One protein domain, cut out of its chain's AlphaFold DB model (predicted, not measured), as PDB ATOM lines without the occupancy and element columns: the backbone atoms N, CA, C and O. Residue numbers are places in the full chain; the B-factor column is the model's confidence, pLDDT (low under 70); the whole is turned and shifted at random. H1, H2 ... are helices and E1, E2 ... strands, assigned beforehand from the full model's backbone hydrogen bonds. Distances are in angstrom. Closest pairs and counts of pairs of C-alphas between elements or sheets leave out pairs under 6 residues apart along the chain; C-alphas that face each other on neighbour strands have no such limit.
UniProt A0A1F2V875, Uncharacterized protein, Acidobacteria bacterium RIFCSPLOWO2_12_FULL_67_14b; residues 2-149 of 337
ATOM      1  N   PRO A   2     163.836 143.690 184.513       65.88
ATOM      2  CA  PRO A   2     164.595 142.655 185.194       65.88
ATOM      3  C   PRO A   2     166.074 142.884 184.885       65.88
ATOM      4  O   PRO A   2     166.667 142.304 183.984       65.88
ATOM      5  N   ARG A   3     166.671 143.797 185.649       80.62
ATOM      6  CA  ARG A   3     168.115 143.970 185.718       80.62
ATOM      7  C   ARG A   3     168.762 142.582 185.872       80.62
ATOM      8  O   ARG A   3     168.284 141.819 186.716       80.62
ATOM      9  N   PRO A   4     169.832 142.255 185.120       87.50
ATOM     10  CA  PRO A   4     170.468 140.954 185.248       87.50
ATOM     11  C   PRO A   4     170.863 140.734 186.706       87.50
ATOM     12  O   PRO A   4     171.394 141.630 187.374       87.50
ATOM     13  N   SER A   5     170.568 139.541 187.211       91.00
ATOM     14  CA  SER A   5     170.942 139.153 188.564       91.00
ATOM     15  C   SER A   5     172.462 139.219 188.734       91.00
ATOM     16  O   SER A   5     173.233 139.093 187.780       91.00
ATOM     17  N   VAL A   6     172.927 139.360 189.976       90.81
ATOM     18  CA  VAL A   6     174.368 139.337 190.280       90.81
ATOM     19  C   VAL A   6     175.028 138.040 189.787       90.81
ATOM     20  O   VAL A   6     176.187 138.068 189.377       90.81
ATOM     21  N   ALA A   7     174.296 136.918 189.792       92.50
ATOM     22  CA  ALA A   7     174.762 135.643 189.254       92.50
ATOM     23  C   ALA A   7     174.968 135.706 187.732       92.50
ATOM     24  O   ALA A   7     176.056 135.382 187.265       92.50
ATOM     25  N   GLN A   8     173.988 136.223 186.982       93.19
ATOM     26  CA  GLN A   8     174.103 136.403 185.528       93.19
ATOM     27  C   GLN A   8     175.244 137.356 185.161       93.19
ATOM     28  O   GLN A   8     176.025 137.064 184.264       93.19
ATOM     29  N   VAL A   9     175.399 138.477 185.874       93.38
ATOM     30  CA  VAL A   9     176.518 139.408 185.632       93.38
ATOM     31  C   VAL A   9     177.862 138.745 185.924       93.38
ATOM     32  O   VAL A   9     178.819 138.945 185.178       93.38
ATOM     33  N   ARG A  10     177.948 137.929 186.981       94.00
ATOM     34  CA  ARG A  10     179.159 137.165 187.309       94.00
ATOM     35  C   ARG A  10     179.530 136.186 186.206       94.00
ATOM     36  O   ARG A  10     180.692 136.157 185.813       94.00
ATOM     37  N   GLU A  11     178.564 135.415 185.730       94.62
ATOM     38  CA  GLU A  11     178.759 134.453 184.649       94.62
ATOM     39  C   GLU A  11     179.157 135.152 183.345       94.62
ATOM     40  O   GLU A  11     180.194 134.834 182.772       94.62
ATOM     41  N   ARG A  12     178.413 136.184 182.929       94.44
ATOM     42  CA  ARG A  12     178.691 136.947 181.702       94.44
ATOM     43  C   ARG A  12     180.074 137.607 181.723       94.44
ATOM     44  O   ARG A  12     180.769 137.575 180.710       94.44
ATOM     45  N   LEU A  13     180.511 138.157 182.863       93.19
ATOM     46  CA  LEU A  13     181.880 138.672 183.006       93.19
ATOM     47  C   LEU A  13     182.927 137.570 182.919       93.19
ATOM     48  O   LEU A  13     183.913 137.744 182.210       93.19
ATOM     49  N   ALA A  14     182.724 136.450 183.617       93.00
ATOM     50  CA  ALA A  14     183.654 135.326 183.564       93.00
ATOM     51  C   ALA A  14     183.816 134.822 182.123       93.00
ATOM     52  O   ALA A  14     184.938 134.688 181.643       93.00
ATOM     53  N   THR A  15     182.710 134.655 181.397       93.31
ATOM     54  CA  THR A  15     182.724 134.289 179.979       93.31
ATOM     55  C   THR A  15     183.443 135.335 179.128       93.31
ATOM     56  O   THR A  15     184.282 134.977 178.304       93.31
ATOM     57  N   SER A  16     183.186 136.630 179.345       92.56
ATOM     58  CA  SER A  16     183.858 137.706 178.603       92.56
ATOM     59  C   SER A  16     185.374 137.711 178.818       92.56
ATOM     60  O   SER A  16     186.133 137.898 177.865       92.56
ATOM     61  N   PHE A  17     185.835 137.464 180.046       92.94
ATOM     62  CA  PHE A  17     187.260 137.361 180.352       92.94
ATOM     63  C   PHE A  17     187.887 136.109 179.745       92.94
ATOM     64  O   PHE A  17     188.957 136.200 179.152       92.94
ATOM     65  N   THR A  18     187.211 134.960 179.797       93.62
ATOM     66  CA  THR A  18     187.678 133.743 179.118       93.62
ATOM     67  C   THR A  18     187.820 133.968 177.612       93.62
ATOM     68  O   THR A  18     188.850 133.625 177.036       93.62
ATOM     69  N   LEU A  19     186.836 134.604 176.969       93.62
ATOM     70  CA  LEU A  19     186.907 134.934 175.544       93.62
ATOM     71  C   LEU A  19     188.022 135.938 175.227       93.62
ATOM     72  O   LEU A  19     188.672 135.812 174.195       93.62
ATOM     73  N   ASP A  20     188.268 136.918 176.102       92.50
ATOM     74  CA  ASP A  20     189.418 137.820 175.995       92.50
ATOM     75  C   ASP A  20     190.739 137.050 176.017       92.50
ATOM     76  O   ASP A  20     191.568 137.224 175.128       92.50
ATOM     77  N   HIS A  21     190.908 136.149 176.984       91.00
ATOM     78  CA  HIS A  21     192.098 135.315 177.098       91.00
ATOM     79  C   HIS A  21     192.323 134.444 175.857       91.00
ATOM     80  O   HIS A  21     193.417 134.470 175.294       91.00
ATOM     81  N   LEU A  22     191.286 133.738 175.394       92.00
ATOM     82  CA  LEU A  22     191.364 132.880 174.208       92.00
ATOM     83  C   LEU A  22     191.652 133.680 172.934       92.00
ATOM     84  O   LEU A  22     192.461 133.260 172.106       92.00
ATOM     85  N   TRP A  23     191.020 134.846 172.776       90.94
ATOM     86  CA  TRP A  23     191.282 135.723 171.637       90.94
ATOM     87  C   TRP A  23     192.735 136.201 171.644       90.94
ATOM     88  O   TRP A  23     193.416 136.103 170.627       90.94
ATOM     89  N   ARG A  24     193.241 136.652 172.797       89.25
ATOM     90  CA  ARG A  24     194.636 137.088 172.938       89.25
ATOM     91  C   ARG A  24     195.616 135.968 172.596       89.25
ATOM     92  O   ARG A  24     196.545 136.208 171.831       89.25
ATOM     93  N   GLU A  25     195.389 134.762 173.110       89.81
ATOM     94  CA  GLU A  25     196.215 133.588 172.810       89.81
ATOM     95  C   GLU A  25     196.205 133.249 171.313       89.81
ATOM     96  O   GLU A  25     197.266 133.105 170.710       89.81
ATOM     97  N   THR A  26     195.024 133.239 170.691       91.25
ATOM     98  CA  THR A  26     194.867 132.995 169.245       91.25
ATOM     99  C   THR A  26     195.596 134.044 168.401       91.25
ATOM    100  O   THR A  26     196.140 133.733 167.346       91.25
ATOM    101  N   MET A  27     195.650 135.293 168.872       88.06
ATOM    102  CA  MET A  27     196.356 136.390 168.206       88.06
ATOM    103  C   MET A  27     197.869 136.416 168.500       88.06
ATOM    104  O   MET A  27     198.545 137.370 168.112       88.06
ATOM    105  N   GLY A  28     198.409 135.417 169.209       87.88
ATOM    106  CA  GLY A  28     199.817 135.370 169.612       87.88
ATOM    107  C   GLY A  28     200.205 136.483 170.588       87.88
ATOM    108  O   GLY A  28     201.376 136.859 170.678       87.88
ATOM    109  N   LEU A  29     199.228 137.059 171.299       84.31
ATOM    110  CA  LEU A  29     199.485 138.108 172.271       84.31
ATOM    111  C   LEU A  29     200.041 137.499 173.562       84.31
ATOM    112  O   LEU A  29     199.537 136.478 174.040       84.31
ATOM    113  N   PRO A  30     201.050 138.135 174.174       78.00
ATOM    114  CA  PRO A  30     201.620 137.645 175.416       78.00
ATOM    115  C   PRO A  30     200.586 137.528 176.543       78.00
ATOM    116  O   PRO A  30     199.681 138.362 176.689       78.00
ATOM    117  N   LYS A  31     200.774 136.510 177.386       76.94
ATOM    118  CA  LYS A  31     199.987 136.300 178.608       76.94
ATOM    119  C   LYS A  31     200.247 137.447 179.604       76.94
ATOM    120  O   LYS A  31     201.346 137.995 179.650       76.94
ATOM    121  N   GLY A  32     199.237 137.803 180.401       69.31
ATOM    122  CA  GLY A  32     199.380 138.714 181.552       69.31
ATOM    123  C   GLY A  32     198.547 139.998 181.498       69.31
ATOM    124  O   GLY A  32     197.961 140.359 182.509       69.31
ATOM    125  N   ASP A  33     198.397 140.630 180.332       74.75
ATOM    126  CA  ASP A  33     197.692 141.923 180.214       74.75
ATOM    127  C   ASP A  33     196.270 141.732 179.653       74.75
ATOM    128  O   ASP A  33     195.946 142.219 178.569       74.75
ATOM    129  N   SER A  34     195.438 140.948 180.347       84.38
ATOM    130  CA  SER A  34     194.038 140.723 179.955       84.38
ATOM    131  C   SER A  34     193.102 141.825 180.453       84.38
ATOM    132  O   SER A  34     193.476 142.725 181.214       84.38
ATOM    133  N   LYS A  35     191.846 141.769 180.009       91.38
ATOM    134  CA  LYS A  35     190.818 142.740 180.388       91.38
ATOM    135  C   LYS A  35     190.465 142.706 181.878       91.38
ATOM    136  O   LYS A  35     190.122 143.744 182.437       91.38
ATOM    137  N   GLU A  36     190.533 141.542 182.522       93.62
ATOM    138  CA  GLU A  36     190.077 141.382 183.910       93.62
ATOM    139  C   GLU A  36     190.893 142.217 184.916       93.62
ATOM    140  O   GLU A  36     190.278 143.034 185.608       93.62
ATOM    141  N   PRO A  37     192.239 142.107 184.988       93.75
ATOM    142  CA  PRO A  37     193.037 142.945 185.885       93.75
ATOM    143  C   PRO A  37     192.867 144.437 185.596       93.75
ATOM    144  O   PRO A  37     192.692 145.227 186.519       93.75
ATOM    145  N   ALA A  38     192.833 144.809 184.311       95.06
ATOM    146  CA  ALA A  38     192.659 146.193 183.885       95.06
ATOM    147  C   ALA A  38     191.317 146.779 184.356       95.06
ATOM    148  O   ALA A  38     191.275 147.905 184.851       95.06
ATOM    149  N   LEU A  39     190.220 146.021 184.237       96.62
ATOM    150  CA  LEU A  39     188.907 146.455 184.711       96.62
ATOM    151  C   LEU A  39     188.859 146.537 186.242       96.62
ATOM    152  O   LEU A  39     188.299 147.489 186.788       96.62
ATOM    153  N   ALA A  40     189.451 145.567 186.942       96.44
ATOM    154  CA  ALA A  40     189.501 145.573 188.400       96.44
ATOM    155  C   ALA A  40     190.257 146.799 188.934       96.44
ATOM    156  O   ALA A  40     189.739 147.519 189.787       96.44
ATOM    157  N   GLU A  41     191.436 147.080 188.380       97.06
ATOM    158  CA  GLU A  41     192.260 148.222 188.772       97.06
ATOM    159  C   GLU A  41     191.591 149.558 188.432       97.06
ATOM    160  O   GLU A  41     191.503 150.442 189.285       97.06
ATOM    161  N   LEU A  42     191.036 149.689 187.222       98.12
ATOM    162  CA  LEU A  42     190.326 150.892 186.796       98.12
ATOM    163  C   LEU A  42     189.128 151.200 187.704       98.12
ATOM    164  O   LEU A  42     188.957 152.332 188.149       98.12
ATOM    165  N   THR A  43     188.287 150.203 187.983       97.81
ATOM    166  CA  THR A  43     187.066 150.408 188.779       97.81
ATOM    167  C   THR A  43     187.383 150.722 190.242       97.81
ATOM    168  O   THR A  43     186.723 151.570 190.845       97.81
ATOM    169  N   ASP A  44     188.430 150.117 190.808       97.94
ATOM    170  CA  ASP A  44     188.913 150.461 192.145       97.94
ATOM    171  C   ASP A  44     189.495 151.883 192.204       97.94
ATOM    172  O   ASP A  44     189.201 152.629 193.142       97.94
ATOM    173  N   LEU A  45     190.255 152.287 191.183       98.44
ATOM    174  CA  LEU A  45     190.826 153.627 191.070       98.44
ATOM    175  C   LEU A  45     189.745 154.703 190.973       98.44
ATOM    176  O   LEU A  45     189.764 155.649 191.760       98.44
ATOM    177  N   LEU A  46     188.781 154.550 190.059       98.12
ATOM    178  CA  LEU A  46     187.684 155.512 189.891       98.12
ATOM    179  C   LEU A  46     186.855 155.637 191.173       98.12
ATOM    180  O   LEU A  46     186.486 156.737 191.579       98.12
ATOM    181  N   ARG A  47     186.639 154.520 191.877       96.94
ATOM    182  CA  ARG A  47     185.971 154.511 193.181       96.94
ATOM    183  C   ARG A  47     186.767 155.264 194.251       96.94
ATOM    184  O   ARG A  47     186.168 156.022 195.006       96.94
ATOM    185  N   LYS A  48     188.085 155.047 194.350       97.69
ATOM    186  CA  LYS A  48     188.969 155.747 195.305       97.69
ATOM    187  C   LYS A  48     189.078 157.243 195.007       97.69
ATOM    188  O   LYS A  48     189.192 158.033 195.933       97.69
ATOM    189  N   ALA A  49     189.011 157.618 193.732       97.62
ATOM    190  CA  ALA A  49     188.992 159.007 193.286       97.62
ATOM    191  C   ALA A  49     187.612 159.676 193.426       97.62
ATOM    192  O   ALA A  49     187.486 160.856 193.120       97.62
ATOM    193  N   HIS A  50     186.584 158.942 193.875       96.94
ATOM    194  CA  HIS A  50     185.195 159.408 193.933       96.94
ATOM    195  C   HIS A  50     184.653 159.914 192.583       96.94
ATOM    196  O   HIS A  50     183.723 160.714 192.542       96.94
ATOM    197  N   THR A  51     185.199 159.413 191.473       97.94
ATOM    198  CA  THR A  51     184.754 159.768 190.126       97.94
ATOM    199  C   THR A  51     183.426 159.079 189.835       97.94
ATOM    200  O   THR A  51     183.336 157.850 189.865       97.94
ATOM    201  N   ALA A  52     182.386 159.856 189.530       97.75
ATOM    202  CA  ALA A  52     181.145 159.313 188.995       97.75
ATOM    203  C   ALA A  52     181.367 158.869 187.541       97.75
ATOM    204  O   ALA A  52     181.884 159.623 186.721       97.75
ATOM    205  N   TYR A  53     181.000 157.629 187.224       98.62
ATOM    206  CA  TYR A  53     181.184 157.062 185.888       98.62
ATOM    207  C   TYR A  53     180.141 155.988 185.584       98.62
ATOM    208  O   TYR A  53     179.464 155.492 186.492       98.62
ATOM    209  N   ALA A  54     180.079 155.579 184.318       98.69
ATOM    210  CA  ALA A  54     179.381 154.377 183.875       98.69
ATOM    211  C   ALA A  54     180.252 153.587 182.892       98.69
ATOM    212  O   ALA A  54     180.806 154.155 181.957       98.69
ATOM    213  N   LEU A  55     180.353 152.269 183.066       98.44
ATOM    214  CA  LEU A  55     180.831 151.388 182.006       98.44
ATOM    215  C   LEU A  55     179.828 151.435 180.853       98.44
ATOM    216  O   LEU A  55     178.622 151.257 181.064       98.44
ATOM    217  N   ILE A  56     180.346 151.650 179.648       98.31
ATOM    218  CA  ILE A  56     179.593 151.673 178.393       98.31
ATOM    219  C   ILE A  56     180.223 150.679 177.401       98.31
ATOM    220  O   ILE A  56     180.998 149.796 177.782       98.31
ATOM    221  N   GLY A  57     179.858 150.785 176.123       96.25
ATOM    222  CA  GLY A  57     180.513 150.045 175.049       96.25
ATOM    223  C   GLY A  57     180.365 148.526 175.150       96.25
ATOM    224  O   GLY A  57     179.382 148.011 175.686       96.25
ATOM    225  N   GLY A  58     181.330 147.794 174.589       95.19
ATOM    226  CA  GLY A  58     181.211 146.342 174.399       95.19
ATOM    227  C   GLY A  58     181.112 145.547 175.706       95.19
ATOM    228  O   GLY A  58     180.373 144.563 175.768       95.19
ATOM    229  N   VAL A  59     181.806 145.995 176.762       95.50
ATOM    230  CA  VAL A  59     181.736 145.370 178.094       95.50
ATOM    231  C   VAL A  59     180.331 145.519 178.663       95.50
ATOM    232  O   VAL A  59     179.742 144.529 179.087       95.50
ATOM    233  N   ALA A  60     179.765 146.729 178.636       96.69
ATOM    234  CA  ALA A  60     178.428 146.975 179.161       96.69
ATOM    235  C   ALA A  60     177.349 146.215 178.377       96.69
ATOM    236  O   ALA A  60     176.496 145.581 178.993       96.69
ATOM    237  N   VAL A  61     177.427 146.196 177.039       96.19
ATOM    238  CA  VAL A  61     176.508 145.410 176.193       96.19
ATOM    239  C   VAL A  61     176.549 143.928 176.580       96.19
ATOM    240  O   VAL A  61     175.501 143.329 176.807       96.19
ATOM    241  N   GLN A  62     177.740 143.343 176.758       94.62
ATOM    242  CA  GLN A  62     177.877 141.939 177.165       94.62
ATOM    243  C   GLN A  62     177.206 141.625 178.510       94.62
ATOM    244  O   GLN A  62     176.724 140.512 178.715       94.62
ATOM    245  N   LEU A  63     177.165 142.574 179.446       94.81
ATOM    246  CA  LEU A  63     176.513 142.349 180.738       94.81
ATOM    247  C   LEU A  63     174.998 142.200 180.618       94.81
ATOM    248  O   LEU A  63     174.384 141.541 181.461       94.81
ATOM    249  N   TYR A  64     174.405 142.775 179.574       94.94
ATOM    250  CA  TYR A  64     172.970 142.736 179.328       94.94
ATOM    251  C   TYR A  64     172.561 141.701 178.281       94.94
ATOM    252  O   TYR A  64     171.411 141.277 178.316       94.94
ATOM    253  N   SER A  65     173.469 141.232 177.426       91.12
ATOM    254  CA  SER A  65     173.182 140.222 176.402       91.12
ATOM    255  C   SER A  65     173.440 138.785 176.863       91.12
ATOM    256  O   SER A  65     174.331 138.527 177.671       91.12
ATOM    257  N   GLU A  66     172.673 137.836 176.322       86.88
ATOM    258  CA  GLU A  66     172.885 136.397 176.548       86.88
ATOM    259  C   GLU A  66     174.040 135.843 175.715       86.88
ATOM    260  O   GLU A  66     174.867 135.096 176.233       86.88
ATOM    261  N   GLU A  67     174.139 136.258 174.450       88.19
ATOM    262  CA  GLU A  67     175.195 135.804 173.550       88.19
ATOM    263  C   GLU A  67     176.588 136.243 174.034       88.19
ATOM    264  O   GLU A  67     176.839 137.449 174.181       88.19
ATOM    265  N   PRO A  68     177.521 135.297 174.237       89.94
ATOM    266  CA  PRO A  68     178.893 135.608 174.606       89.94
ATOM    267  C   PRO A  68     179.654 136.391 173.531       89.94
ATOM    268  O   PRO A  68     179.641 136.054 172.349       89.94
ATOM    269  N   ARG A  69     180.405 137.403 173.961       89.44
ATOM    270  CA  ARG A  69     181.347 138.172 173.149       89.44
ATOM    271  C   ARG A  69     182.519 138.661 173.998       89.44
ATOM    272  O   ARG A  69     182.416 138.863 175.212       89.44
ATOM    273  N   THR A  70     183.616 138.960 173.316       88.81
ATOM    274  CA  THR A  70     184.674 139.815 173.855       88.81
ATOM    275  C   THR A  70     184.707 141.149 173.109       88.81
ATOM    276  O   THR A  70     184.213 141.273 171.989       88.81
ATOM    277  N   THR A  71     185.273 142.157 173.758       89.81
ATOM    278  CA  THR A  71     185.647 143.451 173.175       89.81
ATOM    279  C   THR A  71     187.123 143.692 173.471       89.81
ATOM    280  O   THR A  71     187.629 143.155 174.453       89.81
ATOM    281  N   ALA A  72     187.829 144.461 172.649       86.25
ATOM    282  CA  ALA A  72     189.240 144.762 172.900       86.25
ATOM    283  C   ALA A  72     189.425 145.815 174.008       86.25
ATOM    284  O   ALA A  72     190.382 145.745 174.782       86.25
ATOM    285  N   ASP A  73     188.482 146.753 174.102       93.69
ATOM    286  CA  ASP A  73     188.631 147.980 174.879       93.69
ATOM    287  C   ASP A  73     187.636 148.029 176.049       93.69
ATOM    288  O   ASP A  73     186.583 147.378 176.032       93.69
ATOM    289  N   ILE A  74     187.987 148.797 177.080       97.69
ATOM    290  CA  ILE A  74     187.098 149.162 178.184       97.69
ATOM    291  C   ILE A  74     186.631 150.597 177.950       97.69
ATOM    292  O   ILE A  74     187.434 151.526 178.011       97.69
ATOM    293  N   ASP A  75     185.334 150.780 177.730       98.31
ATOM    294  CA  ASP A  75     184.741 152.094 177.498       98.31
ATOM    295  C   ASP A  75     184.052 152.617 178.770       98.31
ATOM    296  O   ASP A  75     183.281 151.906 179.425       98.31
ATOM    297  N   VAL A  76     184.308 153.879 179.110       98.69
ATOM    298  CA  VAL A  76     183.813 154.552 180.316       98.69
ATOM    299  C   VAL A  76     183.187 155.889 179.939       98.69
ATOM    300  O   VAL A  76     183.839 156.713 179.312       98.69
ATOM    301  N   ALA A  77     181.949 156.141 180.352       98.69
ATOM    302  CA  ALA A  77     181.330 157.462 180.298       98.69
ATOM    303  C   ALA A  77     181.622 158.253 181.579       98.69
ATOM    304  O   ALA A  77     181.546 157.695 182.680       98.69
ATOM    305  N   LEU A  78     181.896 159.548 181.427       98.62
ATOM    306  CA  LEU A  78     182.017 160.532 182.507       98.62
ATOM    307  C   LEU A  78     181.013 161.666 182.285       98.62
ATOM    308  O   LEU A  78     180.643 161.929 181.147       98.62
ATOM    309  N   ALA A  79     180.585 162.352 183.347       97.69
ATOM    310  CA  ALA A  79     179.686 163.499 183.195       97.69
ATOM    311  C   ALA A  79     180.420 164.723 182.617       97.69
ATOM    312  O   ALA A  79     179.877 165.424 181.765       97.69
ATOM    313  N   SER A  80     181.667 164.948 183.037       97.44
ATOM    314  CA  SER A  80     182.570 165.959 182.487       97.44
ATOM    315  C   SER A  80     183.999 165.419 182.360       97.44
ATOM    316  O   SER A  80     184.410 164.498 183.066       97.44
ATOM    317  N   TYR A  81     184.807 166.031 181.490       96.25
ATOM    318  CA  TYR A  81     186.251 165.768 181.440       96.25
ATOM    319  C   TYR A  81     186.999 166.251 182.683       96.25
ATOM    320  O   TYR A  81     188.124 165.797 182.924       96.25
ATOM    321  N   ASP A  82     186.396 167.156 183.450       96.25
ATOM    322  CA  ASP A  82     186.929 167.610 184.734       96.25
ATOM    323  C   ASP A  82     186.867 166.495 185.788       96.25
ATOM    324  O   ASP A  82     187.701 166.455 186.690       96.25
ATOM    325  N   ASP A  83     185.957 165.527 185.623       96.75
ATOM    326  CA  ASP A  83     185.821 164.380 186.524       96.75
ATOM    327  C   ASP A  83     186.898 163.306 186.289       96.75
ATOM    328  O   ASP A  83     187.074 162.417 187.126       96.75
ATOM    329  N   LEU A  84     187.613 163.351 185.154       97.81
ATOM    330  CA  LEU A  84     188.616 162.350 184.786       97.81
ATOM    331  C   LEU A  84     189.846 162.460 185.707       97.81
ATOM    332  O   LEU A  84     190.611 163.426 185.590       97.81
ATOM    333  N   PRO A  85     190.139 161.454 186.560       97.88
ATOM    334  CA  PRO A  85     191.225 161.544 187.528       97.88
ATOM    335  C   PRO A  85     192.578 161.228 186.871       97.88
ATOM    336  O   PRO A  85     193.230 160.228 187.177       97.88
ATOM    337  N   ARG A  86     193.034 162.098 185.960       98.31
ATOM    338  CA  ARG A  86     194.269 161.913 185.169       98.31
ATOM    339  C   ARG A  86     195.510 161.724 186.045       98.31
ATOM    340  O   ARG A  86     196.384 160.936 185.696       98.31
ATOM    341  N   GLY A  87     195.597 162.445 187.167       98.19
ATOM    342  CA  GLY A  87     196.683 162.307 188.146       98.19
ATOM    343  C   GLY A  87     196.720 160.907 188.771       98.19
ATOM    344  O   GLY A  87     197.711 160.202 188.579       98.19
ATOM    345  N   PRO A  88     195.637 160.468 189.443       98.38
ATOM    346  CA  PRO A  88     195.515 159.103 189.952       98.38
ATOM    347  C   PRO A  88     195.746 158.012 188.898       98.38
ATOM    348  O   PRO A  88     196.471 157.061 189.176       98.38
ATOM    349  N   LEU A  89     195.212 158.163 187.678       98.56
ATOM    350  CA  LEU A  89     195.449 157.226 186.569       98.56
ATOM    351  C   LEU A  89     196.944 157.069 186.269       98.56
ATOM    352  O   LEU A  89     197.459 155.952 186.254       98.56
ATOM    353  N   LYS A  90     197.664 158.183 186.084       98.38
ATOM    354  CA  LYS A  90     199.115 158.161 185.844       98.38
ATOM    355  C   LYS A  90     199.880 157.538 187.011       98.38
ATOM    356  O   LYS A  90     200.796 156.758 186.777       98.38
ATOM    357  N   ALA A  91     199.496 157.853 188.249       98.00
ATOM    358  CA  ALA A  91     200.130 157.304 189.449       98.00
ATOM    359  C   ALA A  91     199.944 155.781 189.574       98.00
ATOM    360  O   ALA A  91     200.843 155.096 190.052       98.00
ATOM    361  N   ALA A  92     198.819 155.249 189.093       97.31
ATOM    362  CA  ALA A  92     198.574 153.811 188.994       97.31
ATOM    363  C   ALA A  92     199.229 153.158 187.760       97.31
ATOM    364  O   ALA A  92     199.099 151.961 187.554       97.31
ATOM    365  N   GLY A  93     199.950 153.911 186.924       96.81
ATOM    366  CA  GLY A  93     200.652 153.376 185.754       96.81
ATOM    367  C   GLY A  93     199.824 153.334 184.468       96.81
ATOM    368  O   GLY A  93     200.301 152.811 183.453       96.81
ATOM    369  N   PHE A  94     198.614 153.906 184.456       97.81
ATOM    370  CA  PHE A  94     197.876 154.101 183.210       97.81
ATOM    371  C   PHE A  94     198.603 155.129 182.346       97.81
ATOM    372  O   PHE A  94     199.048 156.178 182.817       97.81
ATOM    373  N   THR A  95     198.705 154.845 181.051       97.69
ATOM    374  CA  THR A  95     199.420 155.712 180.110       97.69
ATOM    375  C   THR A  95     198.442 156.393 179.167       97.69
ATOM    376  O   THR A  95     197.742 155.712 178.422       97.69
ATOM    377  N   PHE A  96     198.420 157.726 179.165       97.69
ATOM    378  CA  PHE A  96     197.669 158.510 178.184       97.69
ATOM    379  C   PHE A  96     198.205 158.252 176.769       97.69
ATOM    380  O   PHE A  96     199.418 158.250 176.554       97.69
ATOM    381  N   GLU A  97     197.311 158.041 175.804       96.50
ATOM    382  CA  GLU A  97     197.675 157.880 174.395       96.50
ATOM    383  C   GLU A  97     197.347 159.119 173.576       96.50
ATOM    384  O   GLU A  97     198.222 159.670 172.909       96.50
ATOM    385  N   ARG A  98     196.072 159.514 173.571       96.56
ATOM    386  CA  ARG A  98     195.574 160.624 172.761       96.56
ATOM    387  C   ARG A  98     194.215 161.098 173.247       96.56
ATOM    388  O   ARG A  98     193.459 160.324 173.828       96.56
ATOM    389  N   ALA A  99     193.893 162.336 172.901       96.25
ATOM    390  CA  ALA A  99     192.561 162.901 173.030       96.25
ATOM    391  C   ALA A  99     191.915 163.078 171.647       96.25
ATOM    392  O   ALA A  99     192.597 163.288 170.639       96.25
ATOM    393  N   PHE A 100     190.595 162.994 171.631       92.94
ATOM    394  CA  PHE A 100     189.687 163.312 170.537       92.94
ATOM    395  C   PHE A 100     188.609 164.269 171.061       92.94
ATOM    396  O   PHE A 100     188.552 164.539 172.256       92.94
ATOM    397  N   ALA A 101     187.722 164.754 170.185       91.06
ATOM    398  CA  ALA A 101     186.653 165.678 170.579       91.06
ATOM    399  C   ALA A 101     185.804 165.152 171.756       91.06
ATOM    400  O   ALA A 101     185.532 165.884 172.704       91.06
ATOM    401  N   HIS A 102     185.451 163.862 171.726       93.25
ATOM    402  CA  HIS A 102     184.557 163.232 172.708       93.25
ATOM    403  C   HIS A 102     185.182 162.047 173.446       93.25
ATOM    404  O   HIS A 102     184.470 161.334 174.146       93.25
ATOM    405  N   SER A 103     186.493 161.812 173.304       95.62
ATOM    406  CA  SER A 103     187.158 160.797 174.125       95.62
ATOM    407  C   SER A 103     188.617 161.078 174.474       95.62
ATOM    408  O   SER A 103     189.346 161.726 173.725       95.62
ATOM    409  N   GLU A 104     189.072 160.507 175.589       98.06
ATOM    410  CA  GLU A 104     190.486 160.306 175.898       98.06
ATOM    411  C   GLU A 104     190.826 158.819 175.971       98.06
ATOM    412  O   GLU A 104     190.204 158.057 176.714       98.06
ATOM    413  N   ASN A 105     191.873 158.424 175.250       97.94
ATOM    414  CA  ASN A 105     192.335 157.045 175.185       97.94
ATOM    415  C   ASN A 105     193.566 156.850 176.062       97.94
ATOM    416  O   ASN A 105     194.534 157.614 176.002       97.94
ATOM    417  N   TRP A 106     193.533 155.772 176.831       98.25
ATOM    418  CA  TRP A 106     194.539 155.372 177.797       98.25
ATOM    419  C   TRP A 106     194.881 153.892 177.614       98.25
ATOM    420  O   TRP A 106     194.121 153.111 177.042       98.25
ATOM    421  N   ARG A 107     196.041 153.486 178.124       96.94
ATOM    422  CA  ARG A 107     196.442 152.081 178.244       96.94
ATOM    423  C   ARG A 107     196.503 151.699 179.704       96.94
ATOM    424  O   ARG A 107     197.084 152.440 180.498       96.94
ATOM    425  N   ALA A 108     195.944 150.536 180.016       96.25
ATOM    426  CA  ALA A 108     196.068 149.935 181.329       96.25
ATOM    427  C   ALA A 108     197.546 149.676 181.692       96.25
ATOM    428  O   ALA A 108     198.391 149.534 180.792       96.25
ATOM    429  N   PRO A 109     197.871 149.606 182.991       94.31
ATOM    430  CA  PRO A 109     199.159 149.119 183.468       94.31
ATOM    431  C   PRO A 109     199.409 147.686 182.988       94.31
ATOM    432  O   PRO A 109     198.479 146.944 182.675       94.31
ATOM    433  N   GLY A 110     200.678 147.298 182.885       89.50
ATOM    434  CA  GLY A 110     201.033 145.961 182.418       89.50
ATOM    435  C   GLY A 110     202.505 145.815 182.059       89.50
ATOM    436  O   GLY A 110     203.214 146.805 181.856       89.50
ATOM    437  N   GLY A 111     202.963 144.567 181.982       85.88
ATOM    438  CA  GLY A 111     204.347 144.236 181.629       85.88
ATOM    439  C   GLY A 111     204.612 144.267 180.122       85.88
ATOM    440  O   GLY A 111     205.764 144.355 179.702       85.88
ATOM    441  N   GLN A 112     203.564 144.220 179.291       86.44
ATOM    442  CA  GLN A 112     203.714 144.110 177.841       86.44
ATOM    443  C   GLN A 112     204.048 145.451 177.183       86.44
ATOM    444  O   GLN A 112     203.870 146.515 177.795       86.44
ATOM    445  N   PRO A 113     204.506 145.452 175.915       87.56
ATOM    446  CA  PRO A 113     204.619 146.678 175.140       87.56
ATOM    447  C   PRO A 113     203.307 147.465 175.166       87.56
ATOM    448  O   PRO A 113     202.234 146.901 174.962       87.56
ATOM    449  N   ARG A 114     203.402 148.785 175.359       84.94
ATOM    450  CA  ARG A 114     202.263 149.707 175.543       84.94
ATOM    451  C   ARG A 114     201.097 149.471 174.570       84.94
ATOM    452  O   ARG A 114     199.947 149.489 174.985       84.94
ATOM    453  N   LYS A 115     201.396 149.198 173.295       87.00
ATOM    454  CA  LYS A 115     200.408 148.955 172.224       87.00
ATOM    455  C   LYS A 115     199.577 147.669 172.377       87.00
ATOM    456  O   LYS A 115     198.575 147.532 171.689       87.00
ATOM    457  N   LEU A 116     200.009 146.723 173.215       88.00
ATOM    458  CA  LEU A 116     199.358 145.420 173.434       88.00
ATOM    459  C   LEU A 116     198.560 145.357 174.745       88.00
ATOM    460  O   LEU A 116     197.907 144.345 175.028       88.00
ATOM    461  N   ARG A 117     198.633 146.420 175.552       91.50
ATOM    462  CA  ARG A 117     197.887 146.540 176.805       91.50
ATOM    463  C   ARG A 117     196.436 146.907 176.520       91.50
ATOM    464  O   ARG A 117     196.148 147.597 175.534       91.50
ATOM    465  N   THR A 118     195.547 146.472 177.407       94.25
ATOM    466  CA  THR A 118     194.114 146.788 177.365       94.25
ATOM    467  C   THR A 118     193.906 148.293 177.200       94.25
ATOM    468  O   THR A 118     194.463 149.088 177.964       94.25
ATOM    469  N   ALA A 119     193.150 148.689 176.173       95.88
ATOM    470  CA  ALA A 119     192.788 150.088 175.988       95.88
ATOM    471  C   ALA A 119     191.656 150.452 176.946       95.88
ATOM    472  O   ALA A 119     190.737 149.663 177.174       95.88
ATOM    473  N   VAL A 120     191.725 151.663 177.479       98.19
ATOM    474  CA  VAL A 120     190.654 152.280 178.251       98.19
ATOM    475  C   VAL A 120     190.296 153.583 177.562       98.19
ATOM    476  O   VAL A 120     191.165 154.429 177.356       98.19
ATOM    477  N   GLN A 121     189.034 153.743 177.197       98.12
ATOM    478  CA  GLN A 121     188.527 154.959 176.585       98.12
ATOM    479  C   GLN A 121     187.564 155.643 177.551       98.12
ATOM    480  O   GLN A 121     186.576 155.049 177.972       98.12
ATOM    481  N   PHE A 122     187.841 156.903 177.874       98.62
ATOM    482  CA  PHE A 122     186.908 157.768 178.588       98.62
ATOM    483  C   PHE A 122     186.173 158.632 177.578       98.62
ATOM    484  O   PHE A 122     186.818 159.300 176.778       98.62
ATOM    485  N   THR A 123     184.849 158.624 177.617       98.19
ATOM    486  CA  THR A 123     183.971 159.335 176.692       98.19
ATOM    487  C   THR A 123     183.188 160.400 177.449       98.19
ATOM    488  O   THR A 123     182.657 160.129 178.529       98.19
ATOM    489  N   VAL A 124     183.104 161.592 176.859       97.75
ATOM    490  CA  VAL A 124     182.241 162.691 177.313       97.75
ATOM    491  C   VAL A 124     181.514 163.260 176.100       97.75
ATOM    492  O   VAL A 124     182.128 163.770 175.159       97.75
ATOM    493  N   ASP A 125     180.191 163.170 176.135       95.50
ATOM    494  CA  ASP A 125     179.275 163.692 175.123       95.50
ATOM    495  C   ASP A 125     177.957 164.185 175.755       95.50
ATOM    496  O   ASP A 125     177.768 164.138 176.972       95.50
ATOM    497  N   LYS A 126     177.016 164.642 174.921       96.38
ATOM    498  CA  LYS A 126     175.713 165.181 175.352       96.38
ATOM    499  C   LYS A 126     174.840 164.199 176.158       96.38
ATOM    500  O   LYS A 126     173.987 164.640 176.921       96.38
ATOM    501  N   LEU A 127     175.016 162.888 175.987       97.38
ATOM    502  CA  LEU A 127     174.257 161.834 176.669       97.38
ATOM    503  C   LEU A 127     174.952 161.337 177.940       97.38
ATOM    504  O   LEU A 127     174.294 160.788 178.833       97.38
ATOM    505  N   THR A 128     176.274 161.502 178.030       97.94
ATOM    506  CA  THR A 128     177.061 160.942 179.134       97.94
ATOM    507  C   THR A 128     176.644 161.407 180.538       97.94
ATOM    508  O   THR A 128     176.543 160.522 181.389       97.94
ATOM    509  N   PRO A 129     176.284 162.681 180.826       98.38
ATOM    510  CA  PRO A 129     175.877 163.076 182.180       98.38
ATOM    511  C   PRO A 129     174.667 162.288 182.695       98.38
ATOM    512  O   PRO A 129     174.723 161.683 183.765       98.38
ATOM    513  N   GLY A 130     173.601 162.205 181.891       98.12
ATOM    514  CA  GLY A 130     172.401 161.448 182.255       98.12
ATOM    515  C   GLY A 130     172.647 159.937 182.313       98.12
ATOM    516  O   GLY A 130     172.048 159.243 183.132       98.12
ATOM    517  N   THR A 131     173.554 159.424 181.477       98.38
ATOM    518  CA  THR A 131     173.968 158.012 181.515       98.38
ATOM    519  C   THR A 131     174.679 157.673 182.826       98.38
ATOM    520  O   THR A 131     174.413 156.629 183.422       98.38
ATOM    521  N   VAL A 132     175.582 158.545 183.284       98.62
ATOM    522  CA  VAL A 132     176.316 158.371 184.544       98.62
ATOM    523  C   VAL A 132     175.368 158.434 185.738       98.62
ATOM    524  O   VAL A 132     175.458 157.589 186.627       98.62
ATOM    525  N   GLU A 133     174.425 159.375 185.731       98.25
ATOM    526  CA  GLU A 133     173.422 159.536 186.788       98.25
ATOM    527  C   GLU A 133     172.548 158.283 186.974       98.25
ATOM    528  O   GLU A 133     172.310 157.847 188.100       98.25
ATOM    529  N   ARG A 134     172.100 157.663 185.874       97.69
ATOM    530  CA  ARG A 134     171.212 156.485 185.899       97.69
ATOM    531  C   ARG A 134     171.942 155.144 186.000       97.69
ATOM    532  O   ARG A 134     171.295 154.094 186.008       97.69
ATOM    533  N   ALA A 135     173.272 155.149 186.052       97.75
ATOM    534  CA  ALA A 135     174.065 153.934 185.963       97.75
ATOM    535  C   ALA A 135     173.774 152.943 187.107       97.75
ATOM    536  O   ALA A 135     173.691 153.277 188.289       97.75
ATOM    537  N   ALA A 136     173.678 151.667 186.752       95.81
ATOM    538  CA  ALA A 136     173.361 150.587 187.664       95.81
ATOM    539  C   ALA A 136     174.632 150.044 188.352       95.81
ATOM    540  O   ALA A 136     175.575 149.608 187.695       95.81
ATOM    541  N   VAL A 137     174.650 150.015 189.692       96.12
ATOM    542  CA  VAL A 137     175.822 149.586 190.492       96.12
ATOM    543  C   VAL A 137     175.871 148.071 190.690       96.12
ATOM    544  O   VAL A 137     175.008 147.523 191.378       96.12
ATOM    545  N   PHE A 138     176.871 147.378 190.157       95.88
ATOM    546  CA  PHE A 138     177.075 145.938 190.348       95.88
ATOM    547  C   PHE A 138     178.245 145.642 191.292       95.88
ATOM    548  O   PHE A 138     179.178 146.435 191.424       95.88
ATOM    549  N   ARG A 139     178.183 144.487 191.970       95.75
ATOM    550  CA  ARG A 139     179.249 143.967 192.839       95.75
ATOM    551  C   ARG A 139     179.540 142.513 192.487       95.75
ATOM    552  O   ARG A 139     178.726 141.638 192.771       95.75
ATOM    553  N   VAL A 140     180.678 142.258 191.852       93.62
ATOM    554  CA  VAL A 140     181.038 140.943 191.302       93.62
ATOM    555  C   VAL A 140     182.542 140.725 191.434       93.62
ATOM    556  O   VAL A 140     183.316 141.599 191.070       93.62
ATOM    557  N   ARG A 141     182.960 139.552 191.936       88.50
ATOM    558  CA  ARG A 141     184.381 139.156 192.073       88.50
ATOM    559  C   ARG A 141     185.248 140.224 192.768       88.50
ATOM    560  O   ARG A 141     186.357 140.507 192.342       88.50
ATOM    561  N   GLY A 142     184.711 140.856 193.815       90.56
ATOM    562  CA  GLY A 142     185.392 141.928 194.556       90.56
ATOM    563  C   GLY A 142     185.368 143.305 193.877       90.56
ATOM    564  O   GLY A 142     185.609 144.305 194.546       90.56
ATOM    565  N   MET A 143     184.994 143.390 192.598       94.81
ATOM    566  CA  MET A 143     184.825 144.658 191.893       94.81
ATOM    567  C   MET A 143     183.463 145.276 192.213       94.81
ATOM    568  O   MET A 143     182.439 144.584 192.247       94.81
ATOM    569  N   ARG A 144     183.441 146.598 192.397       95.75
ATOM    570  CA  ARG A 144     182.224 147.415 192.421       95.75
ATOM    571  C   ARG A 144     182.301 148.393 191.260       95.75
ATOM    572  O   ARG A 144     183.213 149.207 191.232       95.75
ATOM    573  N   PHE A 145     181.341 148.330 190.347       96.50
ATOM    574  CA  PHE A 145     181.336 149.179 189.161       96.50
ATOM    575  C   PHE A 145     179.925 149.584 188.755       96.50
ATOM    576  O   PHE A 145     178.951 148.890 189.053       96.50
ATOM    577  N   ASN A 146     179.833 150.719 188.075       97.75
ATOM    578  CA  ASN A 146     178.592 151.268 187.550       97.75
ATOM    579  C   ASN A 146     178.497 150.920 186.067       97.75
ATOM    580  O   ASN A 146     179.500 151.005 185.367       97.75
ATOM    581  N   VAL A 147     177.324 150.540 185.576       97.75
ATOM    582  CA  VAL A 147     177.104 150.192 184.165       97.75
ATOM    583  C   VAL A 147     175.928 151.001 183.656       97.75
ATOM    584  O   VAL A 147     174.914 151.084 184.347       97.75
ATOM    585  N   ALA A 148     176.039 151.570 182.458       98.25
ATOM    586  CA  ALA A 148     174.915 152.238 181.813       98.25
ATOM    587  C   ALA A 148     173.684 151.317 181.739       98.25
ATOM    588  O   ALA A 148     173.803 150.087 181.717       98.25
ATOM    589  N   THR A 149     172.490 151.902 181.745       97.38
ATOM    590  CA  THR A 149     171.250 151.129 181.585       97.38
ATOM    591  C   THR A 149     171.126 150.615 180.145       97.38
ATOM    592  O   THR A 149     171.728 151.204 179.245       97.38
TER     593      THR A 149
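This is residues 2 to 149 of the 337 residues of an uncharacterized protein of Acidobacteria bacterium RIFCSPLOWO2_12_FULL_67_14b (UniProt A0A1F2V875). A strongly twisted sheet of five strands has H2 packed on one face, with the small hairpin E6 E7 beside H2 and next to the edge strand E1. The long helix H1 runs across one end of this body, meeting H2, H3 and E6, while the short H5 covers E1 towards the other end. The printed part has 148 residues, with five named helices and seven named strands in the order H1 H2 E1 H3 E2 H4 E3 E4 E5 H5 E6 E7; the class is mixed, helices and strands. The large sheet, E1 E2 E5 E4 E3, is mixed, and E6 E7 is antiparallel. The whole is compact, with a radius of gyration of the C-alphas of 14.6 A and spans of 39 by 38 by 26 A.

Start at H1, residues 6 to 26, whose residues 17 to 20 only just touch H2, residues 35 to 48, with 3 pairs of C-alphas within 8 A, the closest those of Phe 17 and Glu 36, 6.1 A. Their tilt is steep, 51 degrees, opposite ways. H1 touches H3, residues 57 to 64, with residues 9 to 16, the closest C-alphas being Val 9 and Leu 63, 5.7 A. H2 is on the sheet at a height of 8.8 A, over E2, residues 73 to 78, and along it at 14 degrees on the local plane; it is only just not over E5, residues 119 to 123, where 2 of its C-alphas fall. Beside E2, find the antiparallel E1, residues 53 to 56, with N 56 and O 75 at 3.0 A, and the parallel E5, with N 76 and O 121 at 2.8 A. H3 stands at the sheet's level, 3.4 A. E2, H4, residues 86 to 91, and E3, residues 95 to 99, make a split strand-helix-strand unit, its parallel strands not neighbours, with a right-handed crossover; H4 only grazes the sheet. E3, E4, residues 103 to 107, and E5 form a meander, each strand the antiparallel neighbour of the one before; see N 97 and O 105, 2.8 A, and N 106 and O 120, 2.8 A. H5, residues 128 to 133, is over E1 at a height of 7.0 A, only just not over E2, and across E1 at 65 degrees on the local plane; with H2 it gives three layers, helices on both faces of the sheet. E6, residues 136 to 140, and E7, residues 143 to 147, form a hairpin, with N 138 and O 145 at 2.8 A. The closest C-alphas of H2 and E7 are Thr 43 and Phe 145, 5.9 A; those of E1 and E7 are Leu 55 and Val 147, 4.5 A. In H1, H2, H4 and H5 every O i to N i+4 pair is within hydrogen-bond range; in H3, 3 of 4 are.

Find C-alpha 6 at (174.368, 139.337, 190.280); H1 runs 30.0 A to C-alpha 26 at (194.867, 132.995, 169.245). H2 covers 19.9 A and E2 16.1 A. E7 ends at C-alpha 147, (177.104, 150.192, 184.165).

The C-alphas farthest apart are those of Pro 2 and Pro 113, 41.5 A. The printed part has no cut, and E4 to E5, 11 residues, is the long link. Mean pLDDT of the printed part is 93.9; residues 2 and 32 are under 70.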